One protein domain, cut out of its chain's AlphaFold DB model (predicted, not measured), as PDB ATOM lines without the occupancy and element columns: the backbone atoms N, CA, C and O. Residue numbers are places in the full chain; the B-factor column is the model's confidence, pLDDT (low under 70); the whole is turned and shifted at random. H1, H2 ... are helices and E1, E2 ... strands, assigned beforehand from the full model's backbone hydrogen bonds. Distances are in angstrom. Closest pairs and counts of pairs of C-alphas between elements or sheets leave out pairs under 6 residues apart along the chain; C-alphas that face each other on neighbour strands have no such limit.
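AT A GLANCE: This is residues 8 to 117 of the 138 residues of an uncharacterized protein of Halorhabdus tiamatea SARL4B (UniProt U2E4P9). A strongly twisted sheet winds into a loose, barrel-like ring: E7, E2, E8, E4 and E5 follow one another, then E5 runs on into E6, which leads through E3 back to E7. H1 packs along E6, H3 crosses E4 and E5, the short H2 sits by the ends of E2 and E7, and E1 folds with E2 into a hairpin at the edge. The printed part has 110 residues with three named helices and eight named strands, in the order E1 E2 E3 H1 E4 E5 E6 E7 H2 E8 H3; the class is mixed, helices and strands. The sheet is branched, with both parallel and antiparallel pairs. The whole is compact, with a radius of gyration of the C-alphas of 13.4 A and spans of 39 by 32 by 26 A.

HOW THE PARTS SIT: E1, residues 8 to 11, and E2, residues 14 to 23, are a hairpin, with N 8 and O 16 at 2.8 A. E2 bends by 69 degrees at residue 18. E1 and E7, residues 75 to 78, lie on one side of E2, and E8, residues 93 to 100, on the other side. E7 is parallel to E2, with N 76 and O 20 at 2.8 A; E8 is antiparallel to it, with N 17 and O 97 at 2.9 A. E3, residues 30 to 32, is antiparallel to E7, with N 77 and O 30 at 2.8 A, and parallel to E6, residues 66 to 68, with N 31 and O 66 at 2.9 A. H1, residues 33 to 44, is on the sheet at a height of 8.2 A, only just over E6, on which 3 of its C-alphas fall; the closest C-alphas are those of Arg 33 and Gly 67, 3.9 A. E4, residues 55 to 58, is antiparallel to E8, with N 57 and O 98 at 2.7 A, and forms a hairpin with E5, residues 61 to 64, with N 63 and O 56 at 2.9 A. H2, residues 80 to 83, is on the opposite face from H1, over none of the strands. H3, residues 102 to 117, runs across the strands, at 80 degrees to E5 on the local plane. In H1 and H3 every O i to N i+4 pair is within hydrogen-bond range; H2 is too short for such a pair.

IN THESE COORDINATES: E1 begins at C-alpha 8, (287.692, 191.807, 246.184). E2 measures 24.0 A, H1 16.1 A, E8 21.3 A and H3 22.8 A. H3 ends at C-alpha 117, (287.423, 167.144, 221.837).

THE WHOLE: The C-alphas farthest apart, those of Gly 48 and Asn 90, are 40.1 A apart. The printed part has no cut and no long link. Residues 46 to 51 and 113 to 117 have pLDDT under 70.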
ATOM      1  N   GLU A   8     288.955 191.467 245.520       90.94
ATOM      2  CA  GLU A   8     287.692 191.807 246.184       90.94
ATOM      3  C   GLU A   8     286.472 191.166 245.496       90.94
ATOM      4  O   GLU A   8     286.505 190.929 244.287       90.94
ATOM      5  N   PRO A   9     285.381 190.848 246.223       91.81
ATOM      6  CA  PRO A   9     284.149 190.357 245.606       91.81
ATOM      7  C   PRO A   9     283.595 191.371 244.606       91.81
ATOM      8  O   PRO A   9     283.272 192.495 244.975       91.81
ATOM      9  N   PHE A  10     283.450 190.950 243.352       93.69
ATOM     10  CA  PHE A  10     282.950 191.807 242.278       93.69
ATOM     11  C   PHE A  10     281.573 191.354 241.793       93.69
ATOM     12  O   PHE A  10     280.667 192.156 241.584       93.69
ATOM     13  N   SER A  11     281.390 190.042 241.645       93.56
ATOM     14  CA  SER A  11     280.107 189.423 241.312       93.56
ATOM     15  C   SER A  11     280.019 188.025 241.919       93.56
ATOM     16  O   SER A  11     281.018 187.485 242.387       93.56
ATOM     17  N   GLY A  12     278.848 187.387 241.841       91.56
ATOM     18  CA  GLY A  12     278.678 186.013 242.330       91.56
ATOM     19  C   GLY A  12     279.615 184.979 241.683       91.56
ATOM     20  O   GLY A  12     279.826 183.918 242.254       91.56
ATOM     21  N   SER A  13     280.201 185.276 240.518       94.31
ATOM     22  CA  SER A  13     281.126 184.372 239.814       94.31
ATOM     23  C   SER A  13     282.569 184.871 239.750       94.31
ATOM     24  O   SER A  13     283.416 184.170 239.194       94.31
ATOM     25  N   TYR A  14     282.855 186.072 240.261       95.62
ATOM     26  CA  TYR A  14     284.165 186.696 240.100       95.62
ATOM     27  C   TYR A  14     284.580 187.558 241.284       95.62
ATOM     28  O   TYR A  14     283.784 188.319 241.841       95.62
ATOM     29  N   TYR A  15     285.879 187.528 241.540       95.06
ATOM     30  CA  TYR A  15     286.597 188.531 242.307       95.06
ATOM     31  C   TYR A  15     287.377 189.444 241.353       95.06
ATOM     32  O   TYR A  15     287.825 188.986 240.302       95.06
ATOM     33  N   LEU A  16     287.545 190.717 241.694       95.38
ATOM     34  CA  LEU A  16     288.330 191.695 240.938       95.38
ATOM     35  C   LEU A  16     289.624 191.997 241.685       95.38
ATOM     36  O   LEU A  16     289.597 192.206 242.890       95.38
ATOM     37  N   GLY A  17     290.751 192.014 240.982       94.00
ATOM     38  CA  GLY A  17     292.039 192.420 241.531       94.00
ATOM     39  C   GLY A  17     292.833 193.239 240.530       94.00
ATOM     40  O   GLY A  17     292.480 193.316 239.351       94.00
ATOM     41  N   ARG A  18     293.913 193.866 240.996       94.56
ATOM     42  CA  ARG A  18     294.820 194.649 240.148       94.56
ATOM     43  C   ARG A  18     296.214 194.046 240.198       94.56
ATOM     44  O   ARG A  18     296.784 193.925 241.276       94.56
ATOM     45  N   LEU A  19     296.733 193.655 239.038       95.31
ATOM     46  CA  LEU A  19     298.011 192.958 238.888       95.31
ATOM     47  C   LEU A  19     298.892 193.695 237.898       95.31
ATOM     48  O   LEU A  19     298.394 194.222 236.900       95.31
ATOM     49  N   TYR A  20     300.201 193.687 238.127       96.19
ATOM     50  CA  TYR A  20     301.130 193.988 237.046       96.19
ATOM     51  C   TYR A  20     301.057 192.865 236.022       96.19
ATOM     52  O   TYR A  20     301.236 191.701 236.356       96.19
ATOM     53  N   VAL A  21     300.758 193.204 234.776       97.25
ATOM     54  CA  VAL A  21     300.783 192.262 233.664       97.25
ATOM     55  C   VAL A  21     302.096 192.433 232.930       97.25
ATOM     56  O   VAL A  21     302.354 193.517 232.402       97.25
ATOM     57  N   GLU A  22     302.902 191.376 232.891       96.50
ATOM     58  CA  GLU A  22     304.216 191.356 232.244       96.50
ATOM     59  C   GLU A  22     304.326 190.231 231.204       96.50
ATOM     60  O   GLU A  22     303.606 189.234 231.310       96.50
ATOM     61  N   PRO A  23     305.213 190.351 230.200       95.38
ATOM     62  CA  PRO A  23     305.468 189.272 229.254       95.38
ATOM     63  C   PRO A  23     306.118 188.065 229.931       95.38
ATOM     64  O   PRO A  23     306.944 188.210 230.830       95.38
ATOM     65  N   HIS A  24     305.776 186.870 229.461       93.62
ATOM     66  CA  HIS A  24     306.309 185.614 229.972       93.62
ATOM     67  C   HIS A  24     306.677 184.655 228.844       93.62
ATOM     68  O   HIS A  24     305.858 184.402 227.974       93.62
ATOM     69  N   ASP A  25     307.862 184.048 228.897       89.38
ATOM     70  CA  ASP A  25     308.289 183.074 227.878       89.38
ATOM     71  C   ASP A  25     307.674 181.671 228.062       89.38
ATOM     72  O   ASP A  25     307.878 180.778 227.239       89.38
ATOM     73  N   GLY A  26     306.953 181.429 229.160       88.19
ATOM     74  CA  GLY A  26     306.262 180.160 229.391       88.19
ATOM     75  C   GLY A  26     304.993 180.026 228.550       88.19
ATOM     76  O   GLY A  26     304.349 181.010 228.224       88.19
ATOM     77  N   ALA A  27     304.582 178.789 228.260       88.38
ATOM     78  CA  ALA A  27     303.397 178.496 227.441       88.38
ATOM     79  C   ALA A  27     302.050 178.683 228.171       88.38
ATOM     80  O   ALA A  27     300.984 178.466 227.603       88.38
ATOM     81  N   THR A  28     302.062 178.982 229.470       92.00
ATOM     82  CA  THR A  28     300.842 179.159 230.265       92.00
ATOM     83  C   THR A  28     301.001 180.378 231.156       92.00
ATOM     84  O   THR A  28     302.061 180.527 231.771       92.00
ATOM     85  N   PRO A  29     299.963 181.222 231.281       96.62
ATOM     86  CA  PRO A  29     299.959 182.312 232.240       96.62
ATOM     87  C   PRO A  29     300.325 181.855 233.648       96.62
ATOM     88  O   PRO A  29     299.932 180.776 234.112       96.62
ATOM     89  N   ALA A  30     301.069 182.700 234.344       97.75
ATOM     90  CA  ALA A  30     301.593 182.381 235.653       97.75
ATOM     91  C   ALA A  30     301.444 183.552 236.617       97.75
ATOM     92  O   ALA A  30     301.509 184.716 236.240       97.75
ATOM     93  N   ILE A  31     301.272 183.214 237.887       96.75
ATOM     94  CA  ILE A  31     301.358 184.145 239.010       96.75
ATOM     95  C   ILE A  31     302.417 183.643 239.990       96.75
ATOM     96  O   ILE A  31     302.876 182.494 239.893       96.75
ATOM     97  N   ALA A  32     302.786 184.471 240.966       95.56
ATOM     98  CA  ALA A  32     303.711 184.057 242.012       95.56
ATOM     99  C   ALA A  32     303.238 182.764 242.687       95.56
ATOM    100  O   ALA A  32     302.071 182.602 243.057       95.56
ATOM    101  N   ARG A  33     304.161 181.819 242.902       95.00
ATOM    102  CA  ARG A  33     303.830 180.521 243.518       95.00
ATOM    103  C   ARG A  33     303.138 180.660 244.880       95.00
ATOM    104  O   ARG A  33     302.332 179.802 245.234       95.00
ATOM    105  N   GLN A  34     303.494 181.675 245.666       92.12
ATOM    106  CA  GLN A  34     302.870 181.924 246.968       92.12
ATOM    107  C   GLN A  34     301.417 182.385 246.800       92.12
ATOM    108  O   GLN A  34     300.531 181.755 247.379       92.12
ATOM    109  N   ASP A  35     301.177 183.364 245.927       92.75
ATOM    110  CA  ASP A  35     299.838 183.863 245.600       92.75
ATOM    111  C   ASP A  35     298.958 182.737 245.046       92.75
ATOM    112  O   ASP A  35     297.844 182.524 245.517       92.75
ATOM    113  N   TYR A  36     299.491 181.911 244.141       93.50
ATOM    114  CA  TYR A  36     298.779 180.746 243.611       93.50
ATOM    115  C   TYR A  36     298.313 179.779 244.699       93.50
ATOM    116  O   TYR A  36     297.170 179.322 244.682       93.50
ATOM    117  N   LYS A  37     299.193 179.448 245.651       91.44
ATOM    118  CA  LYS A  37     298.859 178.540 246.755       91.44
ATOM    119  C   LYS A  37     297.802 179.142 247.672       91.44
ATOM    120  O   LYS A  37     296.876 178.427 248.046       91.44
ATOM    121  N   ALA A  38     297.925 180.428 247.999       89.94
ATOM    122  CA  ALA A  38     296.956 181.136 248.826       89.94
ATOM    123  C   ALA A  38     295.574 181.175 248.153       89.94
ATOM    124  O   ALA A  38     294.586 180.764 248.762       89.94
ATOM    125  N   LEU A  39     295.518 181.561 246.873       90.06
ATOM    126  CA  LEU A  39     294.284 181.572 246.086       90.06
ATOM    127  C   LEU A  39     293.666 180.177 245.989       90.06
ATOM    128  O   LEU A  39     292.476 180.023 246.247       90.06
ATOM    129  N   ARG A  40     294.461 179.143 245.681       88.75
ATOM    130  CA  ARG A  40     293.964 177.760 245.634       88.75
ATOM    131  C   ARG A  40     293.383 177.314 246.966       88.75
ATOM    132  O   ARG A  40     292.288 176.763 246.997       88.75
ATOM    133  N   GLN A  41     294.123 177.512 248.053       86.81
ATOM    134  CA  GLN A  41     293.679 177.081 249.372       86.81
ATOM    135  C   GLN A  41     292.384 177.782 249.773       86.81
ATOM    136  O   GLN A  41     291.520 177.172 250.388       86.81
ATOM    137  N   GLN A  42     292.222 179.039 249.388       83.94
ATOM    138  CA  GLN A  42     291.018 179.772 249.714       83.94
ATOM    139  C   GLN A  42     289.817 179.402 248.838       83.94
ATOM    140  O   GLN A  42     288.718 179.260 249.367       83.94
ATOM    141  N   LEU A  43     290.012 179.265 247.524       85.75
ATOM    142  CA  LEU A  43     288.933 178.946 246.585       85.75
ATOM    143  C   LEU A  43     288.446 177.504 246.731       85.75
ATOM    144  O   LEU A  43     287.253 177.256 246.619       85.75
ATOM    145  N   TYR A  44     289.363 176.568 246.978       81.38
ATOM    146  CA  TYR A  44     289.077 175.132 246.917       81.38
ATOM    147  C   TYR A  44     289.236 174.418 248.269       81.38
ATOM    148  O   TYR A  44     288.791 173.286 248.434       81.38
ATOM    149  N   GLY A  45     289.875 175.044 249.264       73.62
ATOM    150  CA  GLY A  45     290.223 174.373 250.523       73.62
ATOM    151  C   GLY A  45     289.089 174.235 251.537       73.62
ATOM    152  O   GLY A  45     289.198 173.389 252.421       73.62
ATOM    153  N   ASN A  46     288.013 175.021 251.426       63.91
ATOM    154  CA  ASN A  46     286.923 175.007 252.411       63.91
ATOM    155  C   ASN A  46     285.714 174.158 252.004       63.91
ATOM    156  O   ASN A  46     284.965 173.744 252.883       63.91
ATOM    157  N   GLU A  47     285.519 173.887 250.713       57.22
ATOM    158  CA  GLU A  47     284.277 173.258 250.234       57.22
ATOM    159  C   GLU A  47     284.499 171.930 249.498       57.22
ATOM    160  O   GLU A  47     283.539 171.288 249.096       57.22
ATOM    161  N   GLY A  48     285.742 171.467 249.323       52.56
ATOM    162  CA  GLY A  48     286.020 170.197 248.630       52.56
ATOM    163  C   GLY A  48     285.628 170.182 247.142       52.56
ATOM    164  O   GLY A  48     285.803 169.162 246.477       52.56
ATOM    165  N   HIS A  49     285.133 171.302 246.616       56.22
ATOM    166  CA  HIS A  49     284.893 171.541 245.201       56.22
ATOM    167  C   HIS A  49     286.224 171.887 244.507       56.22
ATOM    168  O   HIS A  49     287.006 172.679 245.029       56.22
ATOM    169  N   GLY A  50     286.484 171.277 243.346       57.81
ATOM    170  CA  GLY A  50     287.557 171.631 242.410       57.81
ATOM    171  C   GLY A  50     288.994 171.188 242.735       57.81
ATOM    172  O   GLY A  50     289.725 171.843 243.470       57.81
ATOM    173  N   SER A  51     289.493 170.158 242.036       67.25
ATOM    174  CA  SER A  51     290.952 169.936 241.854       67.25
ATOM    175  C   SER A  51     291.550 170.824 240.740       67.25
ATOM    176  O   SER A  51     292.772 170.889 240.547       67.25
ATOM    177  N   GLY A  52     290.682 171.523 240.000       80.88
ATOM    178  CA  GLY A  52     291.008 172.267 238.787       80.88
ATOM    179  C   GLY A  52     291.968 173.446 238.989       80.88
ATOM    180  O   GLY A  52     292.200 173.901 240.113       80.88
ATOM    181  N   PRO A  53     292.600 173.933 237.908       90.44
ATOM    182  CA  PRO A  53     293.444 175.118 237.958       90.44
ATOM    183  C   PRO A  53     292.645 176.364 238.358       90.44
ATOM    184  O   PRO A  53     291.460 176.484 238.055       90.44
ATOM    185  N   VAL A  54     293.339 177.323 238.971       92.50
ATOM    186  CA  VAL A  54     292.818 178.683 239.140       92.50
ATOM    187  C   VAL A  54     292.616 179.283 237.753       92.50
ATOM    188  O   VAL A  54     293.522 179.211 236.924       92.50
ATOM    189  N   VAL A  55     291.448 179.872 237.505       95.75
ATOM    190  CA  VAL A  55     291.127 180.523 236.230       95.75
ATOM    191  C   VAL A  55     291.035 182.025 236.443       95.75
ATOM    192  O   VAL A  55     290.292 182.502 237.303       95.75
ATOM    193  N   MET A  56     291.782 182.769 235.637       96.44
ATOM    194  CA  MET A  56     291.743 184.226 235.602       96.44
ATOM    195  C   MET A  56     291.207 184.703 234.259       96.44
ATOM    196  O   MET A  56     291.202 183.969 233.269       96.44
ATOM    197  N   LYS A  57     290.748 185.947 234.242       96.56
ATOM    198  CA  LYS A  57     290.333 186.664 233.053       96.56
ATOM    199  C   LYS A  57     291.064 187.993 232.975       96.56
ATOM    200  O   LYS A  57     291.020 188.784 233.915       96.56
ATOM    201  N   LEU A  58     291.660 188.230 231.815       95.94
ATOM    202  CA  LEU A  58     292.285 189.486 231.423       95.94
ATOM    203  C   LEU A  58     291.634 189.946 230.119       95.94
ATOM    204  O   LEU A  58     291.493 189.158 229.179       95.94
ATOM    205  N   ASP A  59     291.177 191.195 230.091       92.88
ATOM    206  CA  ASP A  59     290.344 191.756 229.027       92.88
ATOM    207  C   ASP A  59     289.164 190.839 228.659       92.88
ATOM    208  O   ASP A  59     288.195 190.717 229.410       92.88
ATOM    209  N   GLN A  60     289.223 190.170 227.507       89.81
ATOM    210  CA  GLN A  60     288.154 189.306 227.003       89.81
ATOM    211  C   GLN A  60     288.453 187.809 227.159       89.81
ATOM    212  O   GLN A  60     287.588 186.979 226.870       89.81
ATOM    213  N   ARG A  61     289.646 187.435 227.639       92.50
ATOM    214  CA  ARG A  61     290.118 186.044 227.649       92.50
ATOM    215  C   ARG A  61     290.141 185.453 229.042       92.50
ATOM    216  O   ARG A  61     290.617 186.094 229.969       92.50
ATOM    217  N   HIS A  62     289.669 184.213 229.153       95.62
ATOM    218  CA  HIS A  62     289.829 183.380 230.342       95.62
ATOM    219  C   HIS A  62     290.928 182.357 230.097       95.62
ATOM    220  O   HIS A  62     290.986 181.773 229.015       95.62
ATOM    221  N   PHE A  63     291.752 182.104 231.103       95.12
ATOM    222  CA  PHE A  63     292.810 181.107 231.023       95.12
ATOM    223  C   PHE A  63     293.115 180.515 232.401       95.12
ATOM    224  O   PHE A  63     292.995 181.208 233.419       95.12
ATOM    225  N   PRO A  64     293.509 179.232 232.456       95.44
ATOM    226  CA  PRO A  64     294.099 178.676 233.657       95.44
ATOM    227  C   PRO A  64     295.447 179.353 233.925       95.44
ATOM    228  O   PRO A  64     296.194 179.664 232.998       95.44
ATOM    229  N   VAL A  65     295.766 179.550 235.201       95.81
ATOM    230  CA  VAL A  65     297.074 180.044 235.635       95.81
ATOM    231  C   VAL A  65     297.829 178.977 236.415       95.81
ATOM    232  O   VAL A  65     297.242 178.087 237.044       95.81
ATOM    233  N   THR A  66     299.151 179.091 236.401       95.81
ATOM    234  CA  THR A  66     300.060 178.260 237.196       95.81
ATOM    235  C   THR A  66     300.814 179.098 238.230       95.81
ATOM    236  O   THR A  66     300.888 180.320 238.133       95.81
ATOM    237  N   GLY A  67     301.347 178.444 239.265       95.56
ATOM    238  CA  GLY A  67     302.161 179.101 240.288       95.56
ATOM    239  C   GLY A  67     303.649 178.913 240.018       95.56
ATOM    240  O   GLY A  67     304.165 177.812 240.218       95.56
ATOM    241  N   VAL A  68     304.352 179.980 239.642       96.62
ATOM    242  CA  VAL A  68     305.771 179.926 239.262       96.62
ATOM    243  C   VAL A  68     306.627 180.707 240.274       96.62
ATOM    244  O   VAL A  68     306.257 181.813 240.660       96.62
ATOM    245  N   PRO A  69     307.759 180.156 240.770       95.62
ATOM    246  CA  PRO A  69     308.594 180.841 241.764       95.62
ATOM    247  C   PRO A  69     309.286 182.116 241.275       95.62
ATOM    248  O   PRO A  69     309.605 182.962 242.100       95.62
ATOM    249  N   SER A  70     309.574 182.219 239.974       95.00
ATOM    250  CA  SER A  70     310.274 183.367 239.385       95.00
ATOM    251  C   SER A  70     309.362 184.558 239.103       95.00
ATOM    252  O   SER A  70     309.875 185.641 238.849       95.00
ATOM    253  N   VAL A  71     308.039 184.363 239.127       96.44
ATOM    254  CA  VAL A  71     307.074 185.446 238.910       96.44
ATOM    255  C   VAL A  71     306.987 186.284 240.189       96.44
ATOM    256  O   VAL A  71     306.774 185.703 241.263       96.44
ATOM    257  N   PRO A  72     307.160 187.616 240.109       95.19
ATOM    258  CA  PRO A  72     307.043 188.492 241.268       95.19
ATOM    259  C   PRO A  72     305.645 188.437 241.897       95.19
ATOM    260  O   PRO A  72     304.659 188.088 241.248       95.19
ATOM    261  N   ALA A  73     305.550 188.797 243.179       92.00
ATOM    262  CA  ALA A  73     304.256 188.953 243.841       92.00
ATOM    263  C   ALA A  73     303.381 189.976 243.097       92.00
ATOM    264  O   ALA A  73     303.899 190.888 242.449       92.00
ATOM    265  N   GLU A  74     302.059 189.812 243.177       91.75
ATOM    266  CA  GLU A  74     301.084 190.735 242.566       91.75
ATOM    267  C   GLU A  74     301.251 190.913 241.042       91.75
ATOM    268  O   GLU A  74     300.827 191.911 240.452       91.75
ATOM    269  N   THR A  75     301.861 189.919 240.392       95.50
ATOM    270  CA  THR A  75     302.186 189.936 238.967       95.50
ATOM    271  C   THR A  75     301.531 188.762 238.255       95.50
ATOM    272  O   THR A  75     301.550 187.624 238.730       95.50
ATOM    273  N   LEU A  76     300.935 189.055 237.104       97.25
ATOM    274  CA  LEU A  76     300.444 188.094 236.135       97.25
ATOM    275  C   LEU A  76     301.402 188.094 234.944       97.25
ATOM    276  O   LEU A  76     301.407 189.010 234.124       97.25
ATOM    277  N   ALA A  77     302.208 187.047 234.861       97.81
ATOM    278  CA  ALA A  77     303.110 186.799 233.755       97.81
ATOM    279  C   ALA A  77     302.314 186.138 232.617       97.81
ATOM    280  O   ALA A  77     301.702 185.081 232.809       97.81
ATOM    281  N   VAL A  78     302.271 186.779 231.450       96.75
ATOM    282  CA  VAL A  78     301.385 186.423 230.336       96.75
ATOM    283  C   VAL A  78     302.195 186.115 229.072       96.75
ATOM    284  O   VAL A  78     303.022 186.934 228.667       96.75
ATOM    285  N   PRO A  79     301.941 184.973 228.411       94.94
ATOM    286  CA  PRO A  79     302.580 184.628 227.148       94.94
ATOM    287  C   PRO A  79     302.288 185.641 226.024       94.94
ATOM    288  O   PRO A  79     301.191 186.219 225.999       94.94
ATOM    289  N   PRO A  80     303.211 185.840 225.061       90.44
ATOM    290  CA  PRO A  80     303.040 186.787 223.958       90.44
ATOM    291  C   PRO A  80     301.749 186.590 223.162       90.44
ATOM    292  O   PRO A  80     301.124 187.567 222.754       90.44
ATOM    293  N   GLU A  81     301.308 185.349 222.969       89.25
ATOM    294  CA  GLU A  81     300.078 185.014 222.252       89.25
ATOM    295  C   GLU A  81     298.810 185.495 222.969       89.25
ATOM    296  O   GLU A  81     297.814 185.814 222.328       89.25
ATOM    297  N   ILE A  82     298.827 185.597 224.301       90.75
ATOM    298  CA  ILE A  82     297.691 186.137 225.053       90.75
ATOM    299  C   ILE A  82     297.774 187.665 225.100       90.75
ATOM    300  O   ILE A  82     296.743 188.322 224.961       90.75
ATOM    301  N   LEU A  83     298.978 188.229 225.234       90.88
ATOM    302  CA  LEU A  83     299.187 189.680 225.215       90.88
ATOM    303  C   LEU A  83     298.843 190.311 223.864       90.88
ATOM    304  O   LEU A  83     298.244 191.382 223.839       90.88
ATOM    305  N   SER A  84     299.171 189.647 222.756       87.56
ATOM    306  CA  SER A  84     298.917 190.158 221.398       87.56
ATOM    307  C   SER A  84     297.428 190.359 221.108       87.56
ATOM    308  O   SER A  84     297.058 191.200 220.297       87.56
ATOM    309  N   ASP A  85     296.575 189.605 221.796       85.69
ATOM    310  CA  ASP A  85     295.120 189.672 221.682       85.69
ATOM    311  C   ASP A  85     294.463 190.492 222.810       85.69
ATOM    312  O   ASP A  85     293.239 190.483 222.971       85.69
ATOM    313  N   SER A  86     295.277 191.169 223.621       88.25
ATOM    314  CA  SER A  86     294.852 192.062 224.700       88.25
ATOM    315  C   SER A  86     294.953 193.528 224.272       88.25
ATOM    316  O   SER A  86     295.622 193.869 223.299       88.25
ATOM    317  N   GLN A  87     294.326 194.428 225.025       88.56
ATOM    318  CA  GLN A  87     294.451 195.880 224.841       88.56
ATOM    319  C   GLN A  87     295.635 196.465 225.633       88.56
ATOM    320  O   GLN A  87     295.639 197.641 226.014       88.56
ATOM    321  N   ILE A  88     296.634 195.638 225.946       90.12
ATOM    322  CA  ILE A  88     297.766 196.024 226.781       90.12
ATOM    323  C   ILE A  88     298.914 196.514 225.914       90.12
ATOM    324  O   ILE A  88     299.690 195.741 225.360       90.12
ATOM    325  N   GLU A  89     299.053 197.832 225.861       87.62
ATOM    326  CA  GLU A  89     300.199 198.488 225.246       87.62
ATOM    327  C   GLU A  89     301.337 198.652 226.267       87.62
ATOM    328  O   GLU A  89     301.099 199.055 227.407       87.62
ATOM    329  N   ASN A  90     302.572 198.365 225.840       88.31
ATOM    330  CA  ASN A  90     303.814 198.555 226.606       88.31
ATOM    331  C   ASN A  90     303.836 197.896 228.007       88.31
ATOM    332  O   ASN A  90     303.970 198.601 229.011       88.31
ATOM    333  N   PRO A  91     303.721 196.558 228.117       89.56
ATOM    334  CA  PRO A  91     303.912 195.868 229.392       89.56
ATOM    335  C   PRO A  91     305.381 195.984 229.880       89.56
ATOM    336  O   PRO A  91     306.289 196.039 229.046       89.56
ATOM    337  N   PRO A  92     305.650 195.998 231.204       92.56
ATOM    338  CA  PRO A  92     304.720 195.709 232.294       92.56
ATOM    339  C   PRO A  92     303.749 196.858 232.612       92.56
ATOM    340  O   PRO A  92     304.150 198.017 232.701       92.56
ATOM    341  N   SER A  93     302.465 196.546 232.828       94.88
ATOM    342  CA  SER A  93     301.448 197.553 233.184       94.88
ATOM    343  C   SER A  93     300.439 197.035 234.209       94.88
ATOM    344  O   SER A  93     300.083 195.861 234.194       94.88
ATOM    345  N   LEU A  94     299.965 197.908 235.102       95.94
ATOM    346  CA  LEU A  94     298.962 197.551 236.108       95.94
ATOM    347  C   LEU A  94     297.576 197.434 235.459       95.94
ATOM    348  O   LEU A  94     297.062 198.416 234.919       95.94
ATOM    349  N   ARG A  95     296.957 196.254 235.535       96.56
ATOM    350  CA  ARG A  95     295.671 195.942 234.900       96.56
ATOM    351  C   ARG A  95     294.697 195.294 235.866       96.56
ATOM    352  O   ARG A  95     295.087 194.645 236.834       96.56
ATOM    353  N   GLU A  96     293.420 195.487 235.579       95.94
ATOM    354  CA  GLU A  96     292.340 194.766 236.238       95.94
ATOM    355  C   GLU A  96     292.301 193.321 235.739       95.94
ATOM    356  O   GLU A  96     292.340 193.055 234.538       95.94
ATOM    357  N   VAL A  97     292.221 192.386 236.680       96.62
ATOM    358  CA  VAL A  97     292.137 190.951 236.425       96.62
ATOM    359  C   VAL A  97     290.960 190.407 237.214       96.62
ATOM    360  O   VAL A  97     290.828 190.649 238.414       96.62
ATOM    361  N   LEU A  98     290.103 189.646 236.540       96.81
ATOM    362  CA  LEU A  98     288.995 188.957 237.184       96.81
ATOM    363  C   LEU A  98     289.413 187.526 237.524       96.81
ATOM    364  O   LEU A  98     289.820 186.760 236.658       96.81
ATOM    365  N   LEU A  99     289.286 187.149 238.787       95.75
ATOM    366  CA  LEU A  99     289.508 185.797 239.281       95.75
ATOM    367  C   LEU A  99     288.168 185.065 239.348       95.75
ATOM    368  O   LEU A  99     287.242 185.534 240.008       95.75
ATOM    369  N   ALA A 100     288.052 183.926 238.671       95.06
ATOM    370  CA  ALA A 100     286.840 183.117 238.718       95.06
ATOM    371  C   ALA A 100     286.674 182.436 240.087       95.06
ATOM    372  O   ALA A 100     287.651 181.984 240.689       95.06
ATOM    373  N   THR A 101     285.431 182.317 240.558       92.50
ATOM    374  CA  THR A 101     285.096 181.410 241.668       92.50
ATOM    375  C   THR A 101     285.327 179.950 241.263       92.50
ATOM    376  O   THR A 101     285.444 179.647 240.073       92.50
ATOM    377  N   ALA A 102     285.370 179.033 242.237       90.56
ATOM    378  CA  ALA A 102     285.566 177.604 241.976       90.56
ATOM    379  C   ALA A 102     284.534 177.050 240.974       90.56
ATOM    380  O   ALA A 102     284.924 176.545 239.920       90.56
ATOM    381  N   ASP A 103     283.242 177.270 241.230       90.44
ATOM    382  CA  ASP A 103     282.151 176.846 240.340       90.44
ATOM    383  C   ASP A 103     282.291 177.423 238.928       90.44
ATOM    384  O   ASP A 103     282.086 176.742 237.921       90.44
ATOM    385  N   ARG A 104     282.670 178.704 238.833       93.56
ATOM    386  CA  ARG A 104     282.833 179.361 237.538       93.56
ATOM    387  C   ARG A 104     284.035 178.805 236.778       93.56
ATOM    388  O   ARG A 104     283.956 178.649 235.560       93.56
ATOM    389  N   ALA A 105     285.131 178.507 237.469       92.88
ATOM    390  CA  ALA A 105     286.300 177.879 236.871       92.88
ATOM    391  C   ALA A 105     285.949 176.495 236.298       92.88
ATOM    392  O   ALA A 105     286.280 176.222 235.146       92.88
ATOM    393  N   GLU A 106     285.213 175.659 237.037       90.62
ATOM    394  CA  GLU A 106     284.769 174.338 236.562       90.62
ATOM    395  C   GLU A 106     283.899 174.428 235.298       90.62
ATOM    396  O   GLU A 106     284.124 173.697 234.327       90.62
ATOM    397  N   GLN A 107     282.954 175.373 235.263       91.50
ATOM    398  CA  GLN A 107     282.120 175.628 234.084       91.50
ATOM    399  C   GLN A 107     282.951 176.042 232.862       91.50
ATOM    400  O   GLN A 107     282.738 175.534 231.758       91.50
ATOM    401  N   LEU A 108     283.909 176.956 233.048       93.06
ATOM    402  CA  LEU A 108     284.777 177.442 231.971       93.06
ATOM    403  C   LEU A 108     285.666 176.324 231.412       93.06
ATOM    404  O   LEU A 108     285.788 176.185 230.197       93.06
ATOM    405  N   LEU A 109     286.255 175.507 232.286       89.81
ATOM    406  CA  LEU A 109     287.132 174.404 231.889       89.81
ATOM    407  C   LEU A 109     286.371 173.303 231.145       89.81
ATOM    408  O   LEU A 109     286.874 172.777 230.154       89.81
ATOM    409  N   SER A 110     285.139 173.009 231.565       87.44
ATOM    410  CA  SER A 110     284.278 172.031 230.887       87.44
ATOM    411  C   SER A 110     283.972 172.445 229.446       87.44
ATOM    412  O   SER A 110     283.949 171.607 228.543       87.44
ATOM    413  N   LEU A 111     283.789 173.748 229.201       85.12
ATOM    414  CA  LEU A 111     283.573 174.273 227.855       85.12
ATOM    415  C   LEU A 111     284.837 174.181 226.989       85.12
ATOM    416  O   LEU A 111     284.737 173.811 225.824       85.12
ATOM    417  N   ILE A 112     286.015 174.486 227.545       75.56
ATOM    418  CA  ILE A 112     287.291 174.428 226.811       75.56
ATOM    419  C   ILE A 112     287.630 172.983 226.427       75.56
ATOM    420  O   ILE A 112     287.888 172.726 225.253       75.56
ATOM    421  N   GLY A 113     287.530 172.034 227.365       67.62
ATOM    422  CA  GLY A 113     287.764 170.612 227.078       67.62
ATOM    423  C   GLY A 113     286.812 170.071 226.004       67.62
ATOM    424  O   GLY A 113     287.242 169.417 225.058       67.62
ATOM    425  N   SER A 114     285.537 170.473 226.056       61.25
ATOM    426  CA  SER A 114     284.544 170.109 225.031       61.25
ATOM    427  C   SER A 114     284.862 170.672 223.633       61.25
ATOM    428  O   SER A 114     284.454 170.096 222.623       61.25
ATOM    429  N   VAL A 115     285.550 171.820 223.541       59.38
ATOM    430  CA  VAL A 115     285.973 172.419 222.261       59.38
ATOM    431  C   VAL A 115     287.197 171.699 221.694       59.38
ATOM    432  O   VAL A 115     287.267 171.499 220.479       59.38
ATOM    433  N   GLU A 116     288.140 171.283 222.541       57.03
ATOM    434  CA  GLU A 116     289.306 170.496 222.121       57.03
ATOM    435  C   GLU A 116     288.900 169.110 221.602       57.03
ATOM    436  O   GLU A 116     289.370 168.702 220.537       57.03
ATOM    437  N   ASP A 117     287.961 168.438 222.274       54.38
ATOM    438  CA  ASP A 117     287.423 167.144 221.837       54.38
ATOM    439  C   ASP A 117     286.732 167.236 220.467       54.38
ATOM    440  O   ASP A 117     286.931 166.381 219.602       54.38
TER     441      ASP A 117